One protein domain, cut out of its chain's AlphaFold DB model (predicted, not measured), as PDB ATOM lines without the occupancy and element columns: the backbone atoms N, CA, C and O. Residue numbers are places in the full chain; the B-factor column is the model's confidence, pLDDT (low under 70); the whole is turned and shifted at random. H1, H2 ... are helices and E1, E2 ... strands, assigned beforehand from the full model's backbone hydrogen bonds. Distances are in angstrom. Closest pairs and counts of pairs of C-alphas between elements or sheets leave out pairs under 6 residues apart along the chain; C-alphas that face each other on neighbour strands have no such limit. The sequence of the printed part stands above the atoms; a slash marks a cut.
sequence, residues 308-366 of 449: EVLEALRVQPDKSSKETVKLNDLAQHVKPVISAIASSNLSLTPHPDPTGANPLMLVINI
ATOM      1  N   GLU A 308     -50.553 -22.745  20.412       69.69
ATOM      2  CA  GLU A 308     -51.002 -24.090  20.011       69.69
ATOM      3  C   GLU A 308     -50.976 -24.292  18.481       69.69
ATOM      4  O   GLU A 308     -50.784 -25.401  17.984       69.69
ATOM      5  N   VAL A 309     -51.161 -23.217  17.704       71.31
ATOM      6  CA  VAL A 309     -51.117 -23.277  16.234       71.31
ATOM      7  C   VAL A 309     -49.674 -23.408  15.740       71.31
ATOM      8  O   VAL A 309     -49.439 -24.085  14.739       71.31
ATOM      9  N   LEU A 310     -48.708 -22.817  16.452       71.44
ATOM     10  CA  LEU A 310     -47.286 -23.031  16.185       71.44
ATOM     11  C   LEU A 310     -46.864 -24.462  16.526       71.44
ATOM     12  O   LEU A 310     -46.172 -25.089  15.734       71.44
ATOM     13  N   GLU A 311     -47.323 -25.008  17.652       74.50
ATOM     14  CA  GLU A 311     -47.028 -26.394  18.050       74.50
ATOM     15  C   GLU A 311     -47.562 -27.424  17.040       74.50
ATOM     16  O   GLU A 311     -46.943 -28.464  16.799       74.50
ATOM     17  N   ALA A 312     -48.704 -27.126  16.410       77.81
ATOM     18  CA  ALA A 312     -49.299 -27.961  15.371       77.81
ATOM     19  C   ALA A 312     -48.624 -27.826  13.990       77.81
ATOM     20  O   ALA A 312     -48.911 -28.637  13.101       77.81
ATOM     21  N   LEU A 313     -47.752 -26.829  13.791       79.25
ATOM     22  CA  LEU A 313     -47.064 -26.597  12.523       79.25
ATOM     23  C   LEU A 313     -46.169 -27.794  12.187       79.25
ATOM     24  O   LEU A 313     -45.426 -28.289  13.031       79.25
ATOM     25  N   ARG A 314     -46.232 -28.267  10.942       80.62
ATOM     26  CA  ARG A 314     -45.360 -29.341  10.463       80.62
ATOM     27  C   ARG A 314     -44.156 -28.764   9.737       80.62
ATOM     28  O   ARG A 314     -44.302 -27.905   8.873       80.62
ATOM     29  N   VAL A 315     -42.982 -29.272  10.078       80.75
ATOM     30  CA  VAL A 315     -41.687 -28.872   9.540       80.75
ATOM     31  C   VAL A 315     -41.087 -30.052   8.790       80.75
ATOM     32  O   VAL A 315     -41.197 -31.198   9.223       80.75
ATOM     33  N   GLN A 316     -40.459 -29.768   7.655       81.50
ATOM     34  CA  GLN A 316     -39.699 -30.735   6.874       81.50
ATOM     35  C   GLN A 316     -38.203 -30.529   7.187       81.50
ATOM     36  O   GLN A 316     -37.616 -29.568   6.683       81.50
ATOM     37  N   PRO A 317     -37.591 -31.342   8.069       72.75
ATOM     38  CA  PRO A 317     -36.217 -31.119   8.527       72.75
ATOM     39  C   PRO A 317     -35.165 -31.348   7.433       72.75
ATOM     40  O   PRO A 317     -34.144 -30.661   7.423       72.75
ATOM     41  N   ASP A 318     -35.429 -32.255   6.490       75.19
ATOM     42  CA  ASP A 318     -34.553 -32.551   5.357       75.19
ATOM     43  C   ASP A 318     -35.256 -32.226   4.032       75.19
ATOM     44  O   ASP A 318     -36.369 -32.671   3.770       75.19
ATOM     45  N   LYS A 319     -34.596 -31.451   3.165       67.38
ATOM     46  CA  LYS A 319     -35.127 -31.084   1.842       67.38
ATOM     47  C   LYS A 319     -35.193 -32.274   0.879       67.38
ATOM     48  O   LYS A 319     -35.914 -32.197  -0.113       67.38
ATOM     49  N   SER A 320     -34.430 -33.337   1.143       69.62
ATOM     50  CA  SER A 320     -34.376 -34.543   0.314       69.62
ATOM     51  C   SER A 320     -35.424 -35.596   0.700       69.62
ATOM     52  O   SER A 320     -35.850 -36.380  -0.152       69.62
ATOM     53  N   SER A 321     -35.903 -35.581   1.949       71.06
ATOM     54  CA  SER A 321     -36.949 -36.483   2.439       71.06
ATOM     55  C   SER A 321     -38.318 -35.800   2.377       71.06
ATOM     56  O   SER A 321     -38.434 -34.613   2.643       71.06
ATOM     57  N   LYS A 322     -39.395 -36.520   2.034       73.62
ATOM     58  CA  LYS A 322     -40.774 -35.972   2.060       73.62
ATOM     59  C   LYS A 322     -41.401 -35.990   3.463       73.62
ATOM     60  O   LYS A 322     -42.610 -35.801   3.602       73.62
ATOM     61  N   GLU A 323     -40.615 -36.284   4.492       76.31
ATOM     62  CA  GLU A 323     -41.125 -36.496   5.839       76.31
ATOM     63  C   GLU A 323     -41.387 -35.159   6.539       76.31
ATOM     64  O   GLU A 323     -40.553 -34.256   6.533       76.31
ATOM     65  N   THR A 324     -42.576 -35.022   7.128       76.88
ATOM     66  CA  THR A 324     -42.984 -33.814   7.853       76.88
ATOM     67  C   THR A 324     -43.292 -34.178   9.295       76.88
ATOM     68  O   THR A 324     -44.115 -35.055   9.558       76.88
ATOM     69  N   VAL A 325     -42.644 -33.496  10.233       79.62
ATOM     70  CA  VAL A 325     -42.742 -33.763  11.671       79.62
ATOM     71  C   VAL A 325     -43.270 -32.502  12.368       79.62
ATOM     72  O   VAL A 325     -43.081 -31.392  11.872       79.62
ATOM     73  N   LYS A 326     -44.032 -32.645  13.459       80.75
ATOM     74  CA  LYS A 326     -44.599 -31.488  14.174       80.75
ATOM     75  C   LYS A 326     -43.503 -30.690  14.864       80.75
ATOM     76  O   LYS A 326     -42.573 -31.277  15.400       80.75
ATOM     77  N   LEU A 327     -43.665 -29.372  14.928       75.00
ATOM     78  CA  LEU A 327     -42.697 -28.465  15.538       75.00
ATOM     79  C   LEU A 327     -42.339 -28.858  16.982       75.00
ATOM     80  O   LEU A 327     -41.171 -28.785  17.344       75.00
ATOM     81  N   ASN A 328     -43.310 -29.344  17.764       74.25
ATOM     82  CA  ASN A 328     -43.097 -29.822  19.137       74.25
ATOM     83  C   ASN A 328     -42.083 -30.981  19.251       74.25
ATOM     84  O   ASN A 328     -41.489 -31.180  20.304       74.25
ATOM     85  N   ASP A 329     -41.874 -31.727  18.165       73.31
ATOM     86  CA  ASP A 329     -41.020 -32.913  18.141       73.31
ATOM     87  C   ASP A 329     -39.639 -32.626  17.490       73.31
ATOM     88  O   ASP A 329     -38.796 -33.520  17.426       73.31
ATOM     89  N   LEU A 330     -39.365 -31.391  17.018       69.12
ATOM     90  CA  LEU A 330     -38.066 -30.988  16.439       69.12
ATOM     91  C   LEU A 330     -37.290 -30.043  17.370       69.12
ATOM     92  O   LEU A 330     -37.435 -28.825  17.293       69.12
ATOM     93  N   ALA A 331     -36.370 -30.581  18.172       59.38
ATOM     94  CA  ALA A 331     -35.529 -29.774  19.067       59.38
ATOM     95  C   ALA A 331     -34.226 -29.236  18.426       59.38
ATOM     96  O   ALA A 331     -33.597 -28.342  18.983       59.38
ATOM     97  N   GLN A 332     -33.792 -29.762  17.270       66.06
ATOM     98  CA  GLN A 332     -32.411 -29.560  16.775       66.06
ATOM     99  C   GLN A 332     -32.291 -28.887  15.391       66.06
ATOM    100  O   GLN A 332     -31.190 -28.556  14.952       66.06
ATOM    101  N   HIS A 333     -33.400 -28.630  14.687       72.00
ATOM    102  CA  HIS A 333     -33.387 -28.153  13.293       72.00
ATOM    103  C   HIS A 333     -33.855 -26.698  13.141       72.00
ATOM    104  O   HIS A 333     -34.883 -26.410  12.531       72.00
ATOM    105  N   VAL A 334     -33.058 -25.754  13.641       74.88
ATOM    106  CA  VAL A 334     -33.402 -24.319  13.685       74.88
ATOM    107  C   VAL A 334     -33.685 -23.724  12.296       74.88
ATOM    108  O   VAL A 334     -34.658 -22.997  12.117       74.88
ATOM    109  N   LYS A 335     -32.880 -24.053  11.275       79.75
ATOM    110  CA  LYS A 335     -33.043 -23.497   9.914       79.75
ATOM    111  C   LYS A 335     -34.350 -23.948   9.228       79.75
ATOM    112  O   LYS A 335     -35.071 -23.078   8.734       79.75
ATOM    113  N   PRO A 336     -34.701 -25.251   9.198       80.81
ATOM    114  CA  PRO A 336     -36.015 -25.699   8.729       80.81
ATOM    115  C   PRO A 336     -37.188 -25.089   9.501       80.81
ATOM    116  O   PRO A 336     -38.182 -24.710   8.887       80.81
ATOM    117  N   VAL A 337     -37.056 -24.934  10.822       79.44
ATOM    118  CA  VAL A 337     -38.086 -24.321  11.677       79.44
ATOM    119  C   VAL A 337     -38.311 -22.849  11.321       79.44
ATOM    120  O   VAL A 337     -39.452 -22.453  11.089       79.44
ATOM    121  N   ILE A 338     -37.241 -22.054  11.193       81.25
ATOM    122  CA  ILE A 338     -37.309 -20.655  10.730       81.25
ATOM    123  C   ILE A 338     -38.052 -20.582   9.391       81.25
ATOM    124  O   ILE A 338     -38.970 -19.780   9.234       81.25
ATOM    125  N   SER A 339     -37.684 -21.448   8.440       82.50
ATOM    126  CA  SER A 339     -38.295 -21.469   7.111       82.50
ATOM    127  C   SER A 339     -39.776 -21.850   7.144       82.50
ATOM    128  O   SER A 339     -40.549 -21.274   6.384       82.50
ATOM    129  N   ALA A 340     -40.172 -22.810   7.983       81.38
ATOM    130  CA  ALA A 340     -41.555 -23.269   8.095       81.38
ATOM    131  C   ALA A 340     -42.458 -22.237   8.782       81.38
ATOM    132  O   ALA A 340     -43.599 -22.040   8.374       81.38
ATOM    133  N   ILE A 341     -41.950 -21.549   9.808       79.00
ATOM    134  CA  ILE A 341     -42.685 -20.472  10.480       79.00
ATOM    135  C   ILE A 341     -42.835 -19.274   9.533       79.00
ATOM    136  O   ILE A 341     -43.940 -18.749   9.401       79.00
ATOM    137  N   ALA A 342     -41.770 -18.887   8.823       80.50
ATOM    138  CA  ALA A 342     -41.805 -17.773   7.875       80.50
ATOM    139  C   ALA A 342     -42.716 -18.035   6.660       80.50
ATOM    140  O   ALA A 342     -43.332 -17.103   6.148       80.50
ATOM    141  N   SER A 343     -42.827 -19.289   6.201       79.75
ATOM    142  CA  SER A 343     -43.736 -19.676   5.111       79.75
ATOM    143  C   SER A 343     -45.171 -19.957   5.569       79.75
ATOM    144  O   SER A 343     -46.054 -20.156   4.735       79.75
ATOM    145  N   SER A 344     -45.419 -19.994   6.880       76.62
ATOM    146  CA  SER A 344     -46.749 -20.257   7.418       76.62
ATOM    147  C   SER A 344     -47.705 -19.085   7.181       76.62
ATOM    148  O   SER A 344     -47.315 -17.918   7.101       76.62
ATOM    149  N   ASN A 345     -49.004 -19.382   7.198       70.69
ATOM    150  CA  ASN A 345     -50.074 -18.377   7.131       70.69
ATOM    151  C   ASN A 345     -50.193 -17.518   8.411       70.69
ATOM    152  O   ASN A 345     -51.221 -16.873   8.623       70.69
ATOM    153  N   LEU A 346     -49.191 -17.555   9.295       69.56
ATOM    154  CA  LEU A 346     -49.160 -16.816  10.555       69.56
ATOM    155  C   LEU A 346     -48.473 -15.451  10.419       69.56
ATOM    156  O   LEU A 346     -48.573 -14.646  11.340       69.56
ATOM    157  N   SER A 347     -47.811 -15.181   9.284       71.19
ATOM    158  CA  SER A 347     -47.104 -13.916   9.019       71.19
ATOM    159  C   SER A 347     -46.104 -13.545  10.124       71.19
ATOM    160  O   SER A 347     -46.004 -12.389  10.529       71.19
ATOM    161  N   LEU A 348     -45.377 -14.544  10.631       74.31
ATOM    162  CA  LEU A 348     -44.401 -14.391  11.705       74.31
ATOM    163  C   LEU A 348     -42.982 -14.389  11.146       74.31
ATOM    164  O   LEU A 348     -42.646 -15.200  10.284       74.31
ATOM    165  N   THR A 349     -42.131 -13.524  11.694       78.56
ATOM    166  CA  THR A 349     -40.703 -13.463  11.366       78.56
ATOM    167  C   THR A 349     -39.879 -13.945  12.564       78.56
ATOM    168  O   THR A 349     -39.658 -13.173  13.502       78.56
ATOM    169  N   PRO A 350     -39.455 -15.223  12.588       79.69
ATOM    170  CA  PRO A 350     -38.595 -15.741  13.646       79.69
ATOM    171  C   PRO A 350     -37.162 -15.222  13.463       79.69
ATOM    172  O   PRO A 350     -36.563 -15.386  12.400       79.69
ATOM    173  N   HIS A 351     -36.603 -14.622  14.509       79.12
ATOM    174  CA  HIS A 351     -35.216 -14.171  14.558       79.12
ATOM    175  C   HIS A 351     -34.393 -15.082  15.480       79.12
ATOM    176  O   HIS A 351     -34.882 -15.457  16.544       79.12
ATOM    177  N   PRO A 352     -33.152 -15.446  15.113       78.44
ATOM    178  CA  PRO A 352     -32.212 -16.050  16.055       78.44
ATOM    179  C   PRO A 352     -31.978 -15.138  17.262       78.44
ATOM    180  O   PRO A 352     -32.169 -13.923  17.166       78.44
ATOM    181  N   ASP A 353     -31.545 -15.723  18.376       76.75
ATOM    182  CA  ASP A 353     -31.163 -14.989  19.583       76.75
ATOM    183  C   ASP A 353     -30.259 -13.775  19.263       76.75
ATOM    184  O   ASP A 353     -29.149 -13.960  18.752       76.75
ATOM    185  N   PRO A 354     -30.694 -12.536  19.570       65.94
ATOM    186  CA  PRO A 354     -29.918 -11.329  19.292       65.94
ATOM    187  C   PRO A 354     -28.617 -11.248  20.103       65.94
ATOM    188  O   PRO A 354     -27.724 -10.491  19.730       65.94
ATOM    189  N   THR A 355     -28.489 -12.015  21.194       72.56
ATOM    190  CA  THR A 355     -27.277 -12.062  22.028       72.56
ATOM    191  C   THR A 355     -26.259 -13.108  21.563       72.56
ATOM    192  O   THR A 355     -25.115 -13.086  22.011       72.56
ATOM    193  N   GLY A 356     -26.650 -14.013  20.656       67.75
ATOM    194  CA  GLY A 356     -25.797 -15.089  20.140       67.75
ATOM    195  C   GLY A 356     -25.405 -16.157  21.169       67.75
ATOM    196  O   GLY A 356     -24.608 -17.035  20.841       67.75
ATOM    197  N   ALA A 357     -25.946 -16.103  22.390       69.62
ATOM    198  CA  ALA A 357     -25.604 -17.012  23.480       69.62
ATOM    199  C   ALA A 357     -26.254 -18.392  23.309       69.62
ATOM    200  O   ALA A 357     -25.657 -19.400  23.688       69.62
ATOM    201  N   ASN A 358     -27.452 -18.457  22.712       74.50
ATOM    202  CA  ASN A 358     -28.132 -19.717  22.438       74.50
ATOM    203  C   ASN A 358     -28.515 -19.867  20.948       74.50
ATOM    204  O   ASN A 358     -29.510 -19.286  20.505       74.50
ATOM    205  N   PRO A 359     -27.802 -20.707  20.169       69.69
ATOM    206  CA  PRO A 359     -28.091 -20.917  18.749       69.69
ATOM    207  C   PRO A 359     -29.397 -21.687  18.481       69.69
ATOM    208  O   PRO A 359     -29.815 -21.765  17.326       69.69
ATOM    209  N   LEU A 360     -30.036 -22.257  19.510       75.50
ATOM    210  CA  LEU A 360     -31.309 -22.986  19.417       75.50
ATOM    211  C   LEU A 360     -32.527 -22.135  19.804       75.50
ATOM    212  O   LEU A 360     -33.662 -22.572  19.616       75.50
ATOM    213  N   MET A 361     -32.320 -20.924  20.324       76.69
ATOM    214  CA  MET A 361     -33.411 -20.035  20.710       76.69
ATOM    215  C   MET A 361     -33.870 -19.176  19.525       76.69
ATOM    216  O   MET A 361     -33.064 -18.539  18.844       76.69
ATOM    217  N   LEU A 362     -35.188 -19.135  19.306       78.88
ATOM    218  CA  LEU A 362     -35.839 -18.286  18.309       78.88
ATOM    219  C   LEU A 362     -36.756 -17.273  18.994       78.88
ATOM    220  O   LEU A 362     -37.649 -17.640  19.754       78.88
ATOM    221  N   VAL A 363     -36.559 -15.999  18.678       79.44
ATOM    222  CA  VAL A 363     -37.396 -14.886  19.123       79.44
ATOM    223  C   VAL A 363     -38.414 -14.577  18.030       79.44
ATOM    224  O   VAL A 363     -38.055 -14.220  16.908       79.44
ATOM    225  N   ILE A 364     -39.702 -14.722  18.344       77.75
ATOM    226  CA  ILE A 364     -40.799 -14.381  17.434       77.75
ATOM    227  C   ILE A 364     -41.398 -13.052  17.882       77.75
ATOM    228  O   ILE A 364     -42.067 -12.977  18.912       77.75
ATOM    229  N   ASN A 365     -41.188 -12.010  17.082       72.31
ATOM    230  CA  ASN A 365     -41.808 -10.714  17.316       72.31
ATOM    231  C   ASN A 365     -43.239 -10.753  16.783       72.31
ATOM    232  O   ASN A 365     -43.460 -10.807  15.575       72.31
ATOM    233  N   ILE A 366     -44.213 -10.752  17.688       69.19
ATOM    234  CA  ILE A 366     -45.628 -10.702  17.322       69.19
ATOM    235  C   ILE A 366     -45.966  -9.229  17.060       69.19
ATOM    236  O   ILE A 366     -45.898  -8.428  17.998       69.19
TER     237      ILE A 366
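Overview. This is residues 308 to 366 of the 449 residues of the protein "RRF domain-containing protein" of Hortaea werneckii EXF-2000 (UniProt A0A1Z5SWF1). There is little regular structure here: a two-stranded hairpin, E1 and E2, stands on one side of helix H2, and a long looped stretch, residues 312 to 333, on the other. Of 59 printed residues, 22 are in named elements, in the order H1, H2, E1, E2, mixed in class, the strands antiparallel. The whole is compact, radius of gyration of the C-alphas 11.4 A, yet elongated, 34 by 22 by 17 A.

Along the chain. Find E1, residues 349 to 352, and E2, residues 362 to 365, ending at C-alpha 365 (-41.808, -10.714, 17.316). H2, residues 334 to 343, runs 14.2 A from C-alpha 334 (-33.402, -24.319, 13.685). H1 is residues 308 to 311.

Arrangement. In the hairpin E1 and E2, N 351 and O 363 are 2.8 A apart, within hydrogen-bond range. H2 comes closest to E1 at the C-alphas of Ala 342 and Thr 349, 5.7 A. In H2 every O i to N i+4 pair is within hydrogen-bond range; H1 is too short for one. H1 is apart from both strands.

Size, cuts and confidence. The printed part has no cut. The link H1 to H2 is long, 22 residues. Confidence is under 70 at 12 residues, among them 330 to 332.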